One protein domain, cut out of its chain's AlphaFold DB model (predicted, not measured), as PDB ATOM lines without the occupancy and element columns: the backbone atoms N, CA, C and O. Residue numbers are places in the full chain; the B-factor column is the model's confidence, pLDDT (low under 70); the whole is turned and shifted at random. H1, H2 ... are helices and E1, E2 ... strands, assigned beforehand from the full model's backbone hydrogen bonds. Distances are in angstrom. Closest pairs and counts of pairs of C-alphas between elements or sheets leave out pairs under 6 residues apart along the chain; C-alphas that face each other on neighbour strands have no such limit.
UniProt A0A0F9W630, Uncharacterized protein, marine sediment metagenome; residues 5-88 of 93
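This is residues 5 to 88 of the 93 residues of an uncharacterized protein of marine sediment metagenome (UniProt A0A0F9W630). There is little regular structure: a strongly twisted antiparallel sheet, E3-E2-E1-E4-E5, has H2 beside it at one end and loops leading to H1 at the other. Of 84 printed residues, 33 are in two named helices and five named strands, and the class is mixed. It is compact, radius of gyration of the C-alphas 12.4 A, spanning 35 by 28 by 22 A.

Find C-alpha 5 at (38.837, -23.449, 3.164), where E1, residues 5 to 8, begins. Then come E2, 15 to 19; H1, 43 to 46; E3, 55 to 57; H2, 59 to 66; E4, 74 to 78, 13.3 A long; and E5, 84 to 87, ending at (31.090, -20.151, 4.661).

In the hairpin E1 and E2, find N 7 and O 16 within hydrogen-bond range, 2.9 A. H2, with every O i to N i+4 pair within range, is on the sheet, height 5.8 A; H1 is not on it.

The printed part has no cut, the link E2 to H1 is long, and residues 27 to 53 have pLDDT under 70.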
ATOM      1  N   TYR A   5      39.842 -24.133   3.955       91.38
ATOM      2  CA  TYR A   5      38.837 -23.449   3.164       91.38
ATOM      3  C   TYR A   5      39.075 -23.737   1.686       91.38
ATOM      4  O   TYR A   5      40.208 -23.735   1.223       91.38
ATOM      5  N   VAL A   6      37.997 -24.003   0.962       92.94
ATOM      6  CA  VAL A   6      37.985 -24.214  -0.483       92.94
ATOM      7  C   VAL A   6      37.167 -23.080  -1.072       92.94
ATOM      8  O   VAL A   6      35.954 -22.997  -0.831       92.94
ATOM      9  N   THR A   7      37.829 -22.190  -1.792       91.25
ATOM     10  CA  THR A   7      37.242 -20.959  -2.304       91.25
ATOM     11  C   THR A   7      37.278 -20.940  -3.818       91.25
ATOM     12  O   THR A   7      38.077 -21.617  -4.466       91.25
ATOM     13  N   ARG A   8      36.339 -20.205  -4.402       89.56
ATOM     14  CA  ARG A   8      36.368 -19.925  -5.826       89.56
ATOM     15  C   ARG A   8      35.915 -18.515  -6.084       89.56
ATOM     16  O   ARG A   8      34.809 -18.124  -5.697       89.56
ATOM     17  N   ASP A   9      36.754 -17.816  -6.816       83.31
ATOM     18  CA  ASP A   9      36.532 -16.440  -7.187       83.31
ATOM     19  C   ASP A   9      35.464 -16.300  -8.270       83.31
ATOM     20  O   ASP A   9      35.015 -17.262  -8.905       83.31
ATOM     21  N   ASN A  10      35.004 -15.069  -8.481       80.06
ATOM     22  CA  ASN A  10      34.054 -14.786  -9.558       80.06
ATOM     23  C   ASN A  10      34.703 -14.786 -10.950       80.06
ATOM     24  O   ASN A  10      34.042 -15.123 -11.942       80.06
ATOM     25  N   HIS A  11      35.978 -14.415 -11.027       72.12
ATOM     26  CA  HIS A  11      36.681 -14.197 -12.290       72.12
ATOM     27  C   HIS A  11      37.587 -15.369 -12.676       72.12
ATOM     28  O   HIS A  11      37.781 -15.586 -13.869       72.12
ATOM     29  N   ASP A  12      38.022 -16.173 -11.706       73.00
ATOM     30  CA  ASP A  12      38.921 -17.300 -11.943       73.00
ATOM     31  C   ASP A  12      38.185 -18.624 -12.266       73.00
ATOM     32  O   ASP A  12      37.007 -18.853 -11.933       73.00
ATOM     33  N   ILE A  13      38.880 -19.500 -12.986       78.56
ATOM     34  CA  ILE A  13      38.502 -20.887 -13.253       78.56
ATOM     35  C   ILE A  13      39.020 -21.838 -12.171       78.56
ATOM     36  O   ILE A  13      38.386 -22.882 -11.948       78.56
ATOM     37  N   ASP A  14      40.101 -21.462 -11.496       86.56
ATOM     38  CA  ASP A  14      40.765 -22.285 -10.497       86.56
ATOM     39  C   ASP A  14      40.112 -22.162  -9.113       86.56
ATOM     40  O   ASP A  14      39.198 -21.365  -8.871       86.56
ATOM     41  N   VAL A  15      40.479 -23.097  -8.240       91.56
ATOM     42  CA  VAL A  15      40.002 -23.200  -6.861       91.56
ATOM     43  C   VAL A  15      41.189 -22.975  -5.955       91.56
ATOM     44  O   VAL A  15      42.170 -23.705  -6.057       91.56
ATOM     45  N   GLU A  16      41.061 -22.047  -5.021       90.56
ATOM     46  CA  GLU A  16      42.094 -21.829  -4.022       90.56
ATOM     47  C   GLU A  16      41.774 -22.651  -2.771       90.56
ATOM     48  O   GLU A  16      40.632 -22.723  -2.293       90.56
ATOM     49  N   VAL A  17      42.798 -23.292  -2.221       90.56
ATOM     50  CA  VAL A  17      42.702 -24.076  -0.993       90.56
ATOM     51  C   VAL A  17      43.553 -23.423   0.080       90.56
ATOM     52  O   VAL A  17      44.779 -23.505   0.060       90.56
ATOM     53  N   TRP A  18      42.893 -22.814   1.056       87.44
ATOM     54  CA  TRP A  18      43.540 -22.124   2.166       87.44
ATOM     55  C   TRP A  18      43.590 -23.018   3.409       87.44
ATOM     56  O   TRP A  18      42.575 -23.616   3.783       87.44
ATOM     57  N   PRO A  19      44.720 -23.097   4.127       84.31
ATOM     58  CA  PRO A  19      44.751 -23.719   5.446       84.31
ATOM     59  C   PRO A  19      43.765 -23.027   6.394       84.31
ATOM     60  O   PRO A  19      43.772 -21.806   6.526       84.31
ATOM     61  N   ALA A  20      42.948 -23.781   7.136       83.38
ATOM     62  CA  ALA A  20      41.982 -23.143   8.035       83.38
ATOM     63  C   ALA A  20      42.640 -22.323   9.158       83.38
ATOM     64  O   ALA A  20      42.011 -21.426   9.715       83.38
ATOM     65  N   THR A  21      43.909 -22.613   9.465       76.62
ATOM     66  CA  THR A  21      44.718 -21.894  10.455       76.62
ATOM     67  C   THR A  21      44.890 -20.416  10.124       76.62
ATOM     68  O   THR A  21      45.033 -19.630  11.052       76.62
ATOM     69  N   VAL A  22      44.846 -20.026   8.845       70.81
ATOM     70  CA  VAL A  22      45.005 -18.620   8.430       70.81
ATOM     71  C   VAL A  22      43.684 -17.882   8.214       70.81
ATOM     72  O   VAL A  22      43.678 -16.672   7.993       70.81
ATOM     73  N   GLY A  23      42.547 -18.579   8.312       71.88
ATOM     74  CA  GLY A  23      41.243 -17.997   7.988       71.88
ATOM     75  C   GLY A  23      41.122 -17.581   6.515       71.88
ATOM     76  O   GLY A  23      42.070 -17.692   5.744       71.88
ATOM     77  N   ILE A  24      39.949 -17.080   6.136       77.81
ATOM     78  CA  ILE A  24      39.724 -16.430   4.839       77.81
ATOM     79  C   ILE A  24      38.882 -15.163   5.029       77.81
ATOM     80  O   ILE A  24      38.052 -15.108   5.937       77.81
ATOM     81  N   ARG A  25      39.078 -14.152   4.183       74.06
ATOM     82  CA  ARG A  25      38.231 -12.953   4.064       74.06
ATOM     83  C   ARG A  25      37.858 -12.717   2.604       74.06
ATOM     84  O   ARG A  25      38.561 -13.183   1.716       74.06
ATOM     85  N   LYS A  26      36.763 -11.995   2.374       72.25
ATOM     86  CA  LYS A  26      36.256 -11.638   1.044       72.25
ATOM     87  C   LYS A  26      36.496 -10.152   0.780       72.25
ATOM     88  O   LYS A  26      36.041  -9.331   1.573       72.25
ATOM     89  N   PHE A  27      37.170  -9.805  -0.315       68.19
ATOM     90  CA  PHE A  27      37.449  -8.405  -0.677       68.19
ATOM     91  C   PHE A  27      36.340  -7.778  -1.536       68.19
ATOM     92  O   PHE A  27      35.616  -8.471  -2.254       68.19
ATOM     93  N   HIS A  28      36.187  -6.452  -1.449       60.88
ATOM     94  CA  HIS A  28      35.221  -5.690  -2.248       60.88
ATOM     95  C   HIS A  28      35.737  -5.478  -3.685       60.88
ATOM     96  O   HIS A  28      36.914  -5.193  -3.886       60.88
ATOM     97  N   GLY A  29      34.852  -5.583  -4.685       58.50
ATOM     98  CA  GLY A  29      35.139  -5.285  -6.103       58.50
ATOM     99  C   GLY A  29      35.292  -6.520  -6.997       58.50
ATOM    100  O   GLY A  29      34.654  -6.604  -8.041       58.50
ATOM    101  N   CYS A  30      36.028  -7.524  -6.531       55.72
ATOM    102  CA  CYS A  30      36.132  -8.855  -7.127       55.72
ATOM    103  C   CYS A  30      35.965  -9.817  -5.954       55.72
ATOM    104  O   CYS A  30      36.647  -9.617  -4.956       55.72
ATOM    105  N   ILE A  31      35.056 -10.800  -5.994       62.97
ATOM    106  CA  ILE A  31      34.981 -11.812  -4.922       62.97
ATOM    107  C   ILE A  31      36.279 -12.619  -4.980       62.97
ATOM    108  O   ILE A  31      36.311 -13.629  -5.673       62.97
ATOM    109  N   MET A  32      37.315 -12.092  -4.339       62.94
ATOM    110  CA  MET A  32      38.624 -12.677  -4.130       62.94
ATOM    111  C   MET A  32      38.689 -13.082  -2.675       62.94
ATOM    112  O   MET A  32      38.208 -12.349  -1.794       62.94
ATOM    113  N   TRP A  33      39.241 -14.260  -2.436       66.50
ATOM    114  CA  TRP A  33      39.458 -14.767  -1.097       66.50
ATOM    115  C   TRP A  33      40.936 -14.639  -0.750       66.50
ATOM    116  O   TRP A  33      41.808 -14.874  -1.569       66.50
ATOM    117  N   GLY A  34      41.228 -14.226   0.475       67.00
ATOM    118  CA  GLY A  34      42.605 -14.142   0.957       67.00
ATOM    119  C   GLY A  34      42.685 -14.480   2.429       67.00
ATOM    120  O   GLY A  34      41.655 -14.548   3.106       67.00
ATOM    121  N   ALA A  35      43.895 -14.679   2.942       66.19
ATOM    122  CA  ALA A  35      44.104 -14.956   4.357       66.19
ATOM    123  C   ALA A  35      43.490 -13.857   5.246       66.19
ATOM    124  O   ALA A  35      43.589 -12.661   4.967       66.19
ATOM    125  N   ALA A  36      42.873 -14.260   6.360       65.50
ATOM    126  CA  ALA A  36      42.230 -13.332   7.293       65.50
ATOM    127  C   ALA A  36      43.212 -12.700   8.302       65.50
ATOM    128  O   ALA A  36      42.823 -11.842   9.098       65.50
ATOM    129  N   TRP A  37      44.480 -13.126   8.314       52.78
ATOM    130  CA  TRP A  37      45.463 -12.687   9.306       52.78
ATOM    131  C   TRP A  37      46.052 -11.325   8.931       52.78
ATOM    132  O   TRP A  37      47.098 -11.239   8.299       52.78
ATOM    133  N   ARG A  38      45.342 -10.289   9.400       45.22
ATOM    134  CA  ARG A  38      45.683  -8.864   9.591       45.22
ATOM    135  C   ARG A  38      44.706  -7.953   8.854       45.22
ATOM    136  O   ARG A  38      44.708  -7.837   7.633       45.22
ATOM    137  N   LYS A  39      43.935  -7.208   9.649       50.50
ATOM    138  CA  LYS A  39      43.119  -6.071   9.200       50.50
ATOM    139  C   LYS A  39      43.967  -4.979   8.513       50.50
ATOM    140  O   LYS A  39      43.434  -4.198   7.742       50.50
ATOM    141  N   GLU A  40      45.279  -4.973   8.767       47.53
ATOM    142  CA  GLU A  40      46.231  -3.913   8.395       47.53
ATOM    143  C   GLU A  40      47.254  -4.317   7.315       47.53
ATOM    144  O   GLU A  40      47.939  -3.448   6.782       47.53
ATOM    145  N   SER A  41      47.375  -5.605   6.961       45.66
ATOM    146  CA  SER A  41      48.250  -6.040   5.860       45.66
ATOM    147  C   SER A  41      47.405  -6.331   4.621       45.66
ATOM    148  O   SER A  41      46.575  -7.246   4.607       45.66
ATOM    149  N   ALA A  42      47.619  -5.541   3.569       49.78
ATOM    150  CA  ALA A  42      47.304  -5.954   2.208       49.78
ATOM    151  C   ALA A  42      48.164  -7.181   1.855       49.78
ATOM    152  O   ALA A  42      49.282  -7.317   2.354       49.78
ATOM    153  N   ASP A  43      47.637  -8.064   1.012       48.84
ATOM    154  CA  ASP A  43      48.035  -9.470   0.816       48.84
ATOM    155  C   ASP A  43      49.529  -9.748   0.533       48.84
ATOM    156  O   ASP A  43      49.997 -10.882   0.635       48.84
ATOM    157  N   TYR A  44      50.320  -8.717   0.248       42.03
ATOM    158  CA  TYR A  44      51.733  -8.801  -0.118       42.03
ATOM    159  C   TYR A  44      52.676  -9.320   0.979       42.03
ATOM    160  O   TYR A  44      53.726  -9.874   0.659       42.03
ATOM    161  N   SER A  45      52.340  -9.174   2.267       42.16
ATOM    162  CA  SER A  45      53.246  -9.558   3.370       42.16
ATOM    163  C   SER A  45      53.329 -11.072   3.629       42.16
ATOM    164  O   SER A  45      54.166 -11.503   4.412       42.16
ATOM    165  N   LEU A  46      52.464 -11.882   3.006       45.47
ATOM    166  CA  LEU A  46      52.349 -13.328   3.266       45.47
ATOM    167  C   LEU A  46      53.227 -14.191   2.347       45.47
ATOM    168  O   LEU A  46      53.480 -15.360   2.639       45.47
ATOM    169  N   TYR A  47      53.744 -13.613   1.261       47.53
ATOM    170  CA  TYR A  47      54.609 -14.322   0.317       47.53
ATOM    171  C   TYR A  47      56.002 -14.635   0.886       47.53
ATOM    172  O   TYR A  47      56.642 -15.583   0.434       47.53
ATOM    173  N   SER A  48      56.481 -13.884   1.885       46.50
ATOM    174  CA  SER A  48      57.853 -14.021   2.397       46.50
ATOM    175  C   SER A  48      58.062 -15.205   3.347       46.50
ATOM    176  O   SER A  48      59.186 -15.685   3.452       46.50
ATOM    177  N   GLU A  49      57.014 -15.709   4.009       50.12
ATOM    178  CA  GLU A  49      57.156 -16.759   5.037       50.12
ATOM    179  C   GLU A  49      56.578 -18.127   4.636       50.12
ATOM    180  O   GLU A  49      56.754 -19.098   5.367       50.12
ATOM    181  N   LYS A  50      55.894 -18.243   3.484       54.00
ATOM    182  CA  LYS A  50      55.161 -19.454   3.028       54.00
ATOM    183  C   LYS A  50      54.136 -20.019   4.031       54.00
ATOM    184  O   LYS A  50      53.514 -21.050   3.770       54.00
ATOM    185  N   VAL A  51      53.926 -19.365   5.169       53.25
ATOM    186  CA  VAL A  51      52.877 -19.686   6.131       53.25
ATOM    187  C   VAL A  51      51.593 -19.040   5.626       53.25
ATOM    188  O   VAL A  51      51.475 -17.822   5.605       53.25
ATOM    189  N   GLY A  52      50.626 -19.859   5.206       57.12
ATOM    190  CA  GLY A  52      49.318 -19.352   4.791       57.12
ATOM    191  C   GLY A  52      49.134 -19.080   3.309       57.12
ATOM    192  O   GLY A  52      48.213 -18.351   2.981       57.12
ATOM    193  N   MET A  53      49.958 -19.648   2.425       65.38
ATOM    194  CA  MET A  53      49.670 -19.610   0.989       65.38
ATOM    195  C   MET A  53      48.479 -20.515   0.650       65.38
ATOM    196  O   MET A  53      48.355 -21.611   1.211       65.38
ATOM    197  N   SER A  54      47.632 -20.061  -0.272       79.38
ATOM    198  CA  SER A  54      46.690 -20.931  -0.962       79.38
ATOM    199  C   SER A  54      47.427 -21.926  -1.851       79.38
ATOM    200  O   SER A  54      48.519 -21.666  -2.360       79.38
ATOM    201  N   GLU A  55      46.819 -23.090  -2.032       87.94
ATOM    202  CA  GLU A  55      47.116 -23.966  -3.158       87.94
ATOM    203  C   GLU A  55      46.062 -23.743  -4.241       87.94
ATOM    204  O   GLU A  55      44.873 -23.946  -3.982       87.94
ATOM    205  N   ASP A  56      46.499 -23.397  -5.448       89.62
ATOM    206  CA  ASP A  56      45.610 -23.270  -6.599       89.62
ATOM    207  C   ASP A  56      45.476 -24.631  -7.280       89.62
ATOM    208  O   ASP A  56      46.455 -25.248  -7.713       89.62
ATOM    209  N   ILE A  57      44.246 -25.133  -7.345       94.12
ATOM    210  CA  ILE A  57      43.943 -26.431  -7.933       94.12
ATOM    211  C   ILE A  57      42.897 -26.313  -9.031       94.12
ATOM    212  O   ILE A  57      41.920 -25.567  -8.953       94.12
ATOM    213  N   SER A  58      43.058 -27.159 -10.043       95.00
ATOM    214  CA  SER A  58      42.097 -27.260 -11.130       95.00
ATOM    215  C   SER A  58      40.765 -27.863 -10.666       95.00
ATOM    216  O   SER A  58      40.659 -28.577  -9.661       95.00
ATOM    217  N   LYS A  59      39.720 -27.669 -11.475       94.69
ATOM    218  CA  LYS A  59      38.399 -28.291 -11.276       94.69
ATOM    219  C   LYS A  59      38.454 -29.815 -11.121       94.69
ATOM    220  O   LYS A  59      37.687 -30.372 -10.330       94.69
ATOM    221  N   SER A  60      39.285 -30.502 -11.909       96.19
ATOM    222  CA  SER A  60      39.400 -31.964 -11.850       96.19
ATOM    223  C   SER A  60      40.027 -32.406 -10.530       96.19
ATOM    224  O   SER A  60      39.491 -33.303  -9.878       96.19
ATOM    225  N   GLU A  61      41.082 -31.724 -10.090       96.31
ATOM    226  CA  GLU A  61      41.748 -32.017  -8.822       96.31
ATOM    227  C   GLU A  61      40.851 -31.693  -7.619       96.31
ATOM    228  O   GLU A  61      40.734 -32.507  -6.704       96.31
ATOM    229  N   CYS A  62      40.105 -30.583  -7.651       95.19
ATOM    230  CA  CYS A  62      39.125 -30.248  -6.611       95.19
ATOM    231  C   CYS A  62      38.057 -31.342  -6.457       95.19
ATOM    232  O   CYS A  62      37.741 -31.770  -5.343       95.19
ATOM    233  N   ARG A  63      37.532 -31.856  -7.578       95.94
ATOM    234  CA  ARG A  63      36.567 -32.967  -7.561       95.94
ATOM    235  C   ARG A  63      37.183 -34.248  -7.015       95.94
ATOM    236  O   ARG A  63      36.521 -34.938  -6.249       95.94
ATOM    237  N   LYS A  64      38.432 -34.546  -7.371       96.38
ATOM    238  CA  LYS A  64      39.155 -35.721  -6.873       96.38
ATOM    239  C   LYS A  64      39.408 -35.642  -5.364       96.38
ATOM    240  O   LYS A  64      39.190 -36.626  -4.669       96.38
ATOM    241  N   ARG A  65      39.838 -34.483  -4.854       94.50
ATOM    242  CA  ARG A  65      40.188 -34.294  -3.436       94.50
ATOM    243  C   ARG A  65      38.979 -34.137  -2.524       94.50
ATOM    244  O   ARG A  65      38.964 -34.689  -1.429       94.50
ATOM    245  N   PHE A  66      37.977 -33.375  -2.960       94.38
ATOM    246  CA  PHE A  66      36.877 -32.945  -2.094       94.38
ATOM    247  C   PHE A  66      35.499 -33.440  -2.546       94.38
ATOM    248  O   PHE A  66      34.497 -33.164  -1.883       94.38
ATOM    249  N   GLY A  67      35.412 -34.140  -3.679       95.62
ATOM    250  CA  GLY A  67      34.151 -34.669  -4.207       95.62
ATOM    251  C   GLY A  67      33.207 -33.601  -4.766       95.62
ATOM    252  O   GLY A  67      32.036 -33.884  -5.008       95.62
ATOM    253  N   PHE A  68      33.666 -32.359  -4.950       95.44
ATOM    254  CA  PHE A  68      32.845 -31.280  -5.500       95.44
ATOM    255  C   PHE A  68      33.677 -30.214  -6.206       95.44
ATOM    256  O   PHE A  68      34.901 -30.253  -6.199       95.44
ATOM    257  N   TYR A  69      32.979 -29.267  -6.826       94.81
ATOM    258  CA  TYR A  69      33.557 -28.050  -7.374       94.81
ATOM    259  C   TYR A  69      32.694 -26.865  -6.918       94.81
ATOM    260  O   TYR A  69      31.492 -26.877  -7.211       94.81
ATOM    261  N   PRO A  70      33.242 -25.892  -6.170       92.31
ATOM    262  CA  PRO A  70      32.481 -24.749  -5.673       92.31
ATOM    263  C   PRO A  70      31.912 -23.886  -6.811       92.31
ATOM    264  O   PRO A  70      32.479 -23.760  -7.904       92.31
ATOM    265  N   ALA A  71      30.759 -23.269  -6.551       91.50
ATOM    266  CA  ALA A  71      30.225 -22.232  -7.422       91.50
ATOM    267  C   ALA A  71      31.110 -20.977  -7.348       91.50
ATOM    268  O   ALA A  71      31.809 -20.760  -6.356       91.50
ATOM    269  N   LYS A  72      31.074 -20.156  -8.400       88.44
ATOM    270  CA  LYS A  72      31.774 -18.866  -8.419       88.44
ATOM    271  C   LYS A  72      31.336 -17.997  -7.239       88.44
ATOM    272  O   LYS A  72      30.151 -17.967  -6.907       88.44
ATOM    273  N   GLY A  73      32.294 -17.329  -6.613       85.56
ATOM    274  CA  GLY A  73      32.062 -16.418  -5.499       85.56
ATOM    275  C   GLY A  73      31.692 -17.093  -4.178       85.56
ATOM    276  O   GLY A  73      31.127 -16.436  -3.301       85.56
ATOM    277  N   THR A  74      31.964 -18.394  -4.028       89.19
ATOM    278  CA  THR A  74      31.619 -19.156  -2.818       89.19
ATOM    279  C   THR A  74      32.850 -19.665  -2.085       89.19
ATOM    280  O   THR A  74      33.882 -19.941  -2.693       89.19
ATOM    281  N   ALA A  75      32.701 -19.831  -0.772       90.56
ATOM    282  CA  ALA A  75      33.687 -20.446   0.098       90.56
ATOM    283  C   ALA A  75      33.061 -21.589   0.898       90.56
ATOM    284  O   ALA A  75      31.884 -21.559   1.273       90.56
ATOM    285  N   TRP A  76      33.874 -22.603   1.170       93.94
ATOM    286  CA  TRP A  76      33.475 -23.790   1.909       93.94
ATOM    287  C   TRP A  76      34.556 -24.177   2.904       93.94
ATOM    288  O   TRP A  76      35.721 -24.272   2.545       93.94
ATOM    289  N   TYR A  77      34.167 -24.466   4.138       93.44
ATOM    290  CA  TYR A  77      35.052 -25.030   5.145       93.44
ATOM    291  C   TYR A  77      34.962 -26.554   5.120       93.44
ATOM    292  O   TYR A  77      33.862 -27.115   5.137       93.44
ATOM    293  N   ILE A  78      36.114 -27.221   5.094       95.50
ATOM    294  CA  ILE A  78      36.249 -28.674   5.175       95.50
ATOM    295  C   ILE A  78      36.974 -29.000   6.475       95.50
ATOM    296  O   ILE A  78      38.143 -28.660   6.650       95.50
ATOM    297  N   ASN A  79      36.288 -29.663   7.404       93.50
ATOM    298  CA  ASN A  79      36.891 -30.016   8.685       93.50
ATOM    299  C   ASN A  79      37.809 -31.248   8.579       93.50
ATOM    300  O   ASN A  79      37.920 -31.899   7.540       93.50
ATOM    301  N   SER A  80      38.447 -31.624   9.690       91.56
ATOM    302  CA  SER A  80      39.400 -32.741   9.719       91.56
ATOM    303  C   SER A  80      38.809 -34.112   9.366       91.56
ATOM    304  O   SER A  80      39.558 -35.008   8.961       91.56
ATOM    305  N   ARG A  81      37.479 -34.253   9.476       92.94
ATOM    306  CA  ARG A  81      36.686 -35.440   9.116       92.94
ATOM    307  C   ARG A  81      36.143 -35.386   7.680       92.94
ATOM    308  O   ARG A  81      35.401 -36.278   7.291       92.94
ATOM    309  N   GLY A  82      36.453 -34.340   6.911       91.00
ATOM    310  CA  GLY A  82      35.945 -34.145   5.549       91.00
ATOM    311  C   GLY A  82      34.511 -33.616   5.471       91.00
ATOM    312  O   GLY A  82      33.967 -33.496   4.376       91.00
ATOM    313  N   LYS A  83      33.881 -33.268   6.603       93.69
ATOM    314  CA  LYS A  83      32.556 -32.637   6.584       93.69
ATOM    315  C   LYS A  83      32.696 -31.216   6.050       93.69
ATOM    316  O   LYS A  83      33.529 -30.449   6.536       93.69
ATOM    317  N   ARG A  84      31.837 -30.885   5.090       94.69
ATOM    318  CA  ARG A  84      31.788 -29.589   4.423       94.69
ATOM    319  C   ARG A  84      30.673 -28.703   4.984       94.69
ATOM    320  O   ARG A  84      29.548 -29.171   5.147       94.69
ATOM    321  N   SER A  85      30.961 -27.421   5.201       94.12
ATOM    322  CA  SER A  85      29.978 -26.374   5.515       94.12
ATOM    323  C   SER A  85      30.224 -25.137   4.659       94.12
ATOM    324  O   SER A  85      31.374 -24.758   4.439       94.12
ATOM    325  N   LYS A  86      29.155 -24.520   4.148       91.31
ATOM    326  CA  LYS A  86      29.275 -23.261   3.413       91.31
ATOM    327  C   LYS A  86      29.718 -22.165   4.381       91.31
ATOM    328  O   LYS A  86      29.324 -22.179   5.545       91.31
ATOM    329  N   VAL A  87      30.573 -21.277   3.899       87.06
ATOM    330  CA  VAL A  87      31.090 -20.151   4.661       87.06
ATOM    331  C   VAL A  87      30.435 -18.891   4.112       87.06
ATOM    332  O   VAL A  87      30.643 -18.530   2.954       87.06
ATOM    333  N   ASP A  88      29.610 -18.263   4.943       78.19
ATOM    334  CA  ASP A  88      29.008 -16.966   4.664       78.19
ATOM    335  C   ASP A  88      29.851 -15.921   5.408       78.19
ATOM    336  O   ASP A  88      29.821 -15.841   6.634       78.19
TER     337      ASP A  88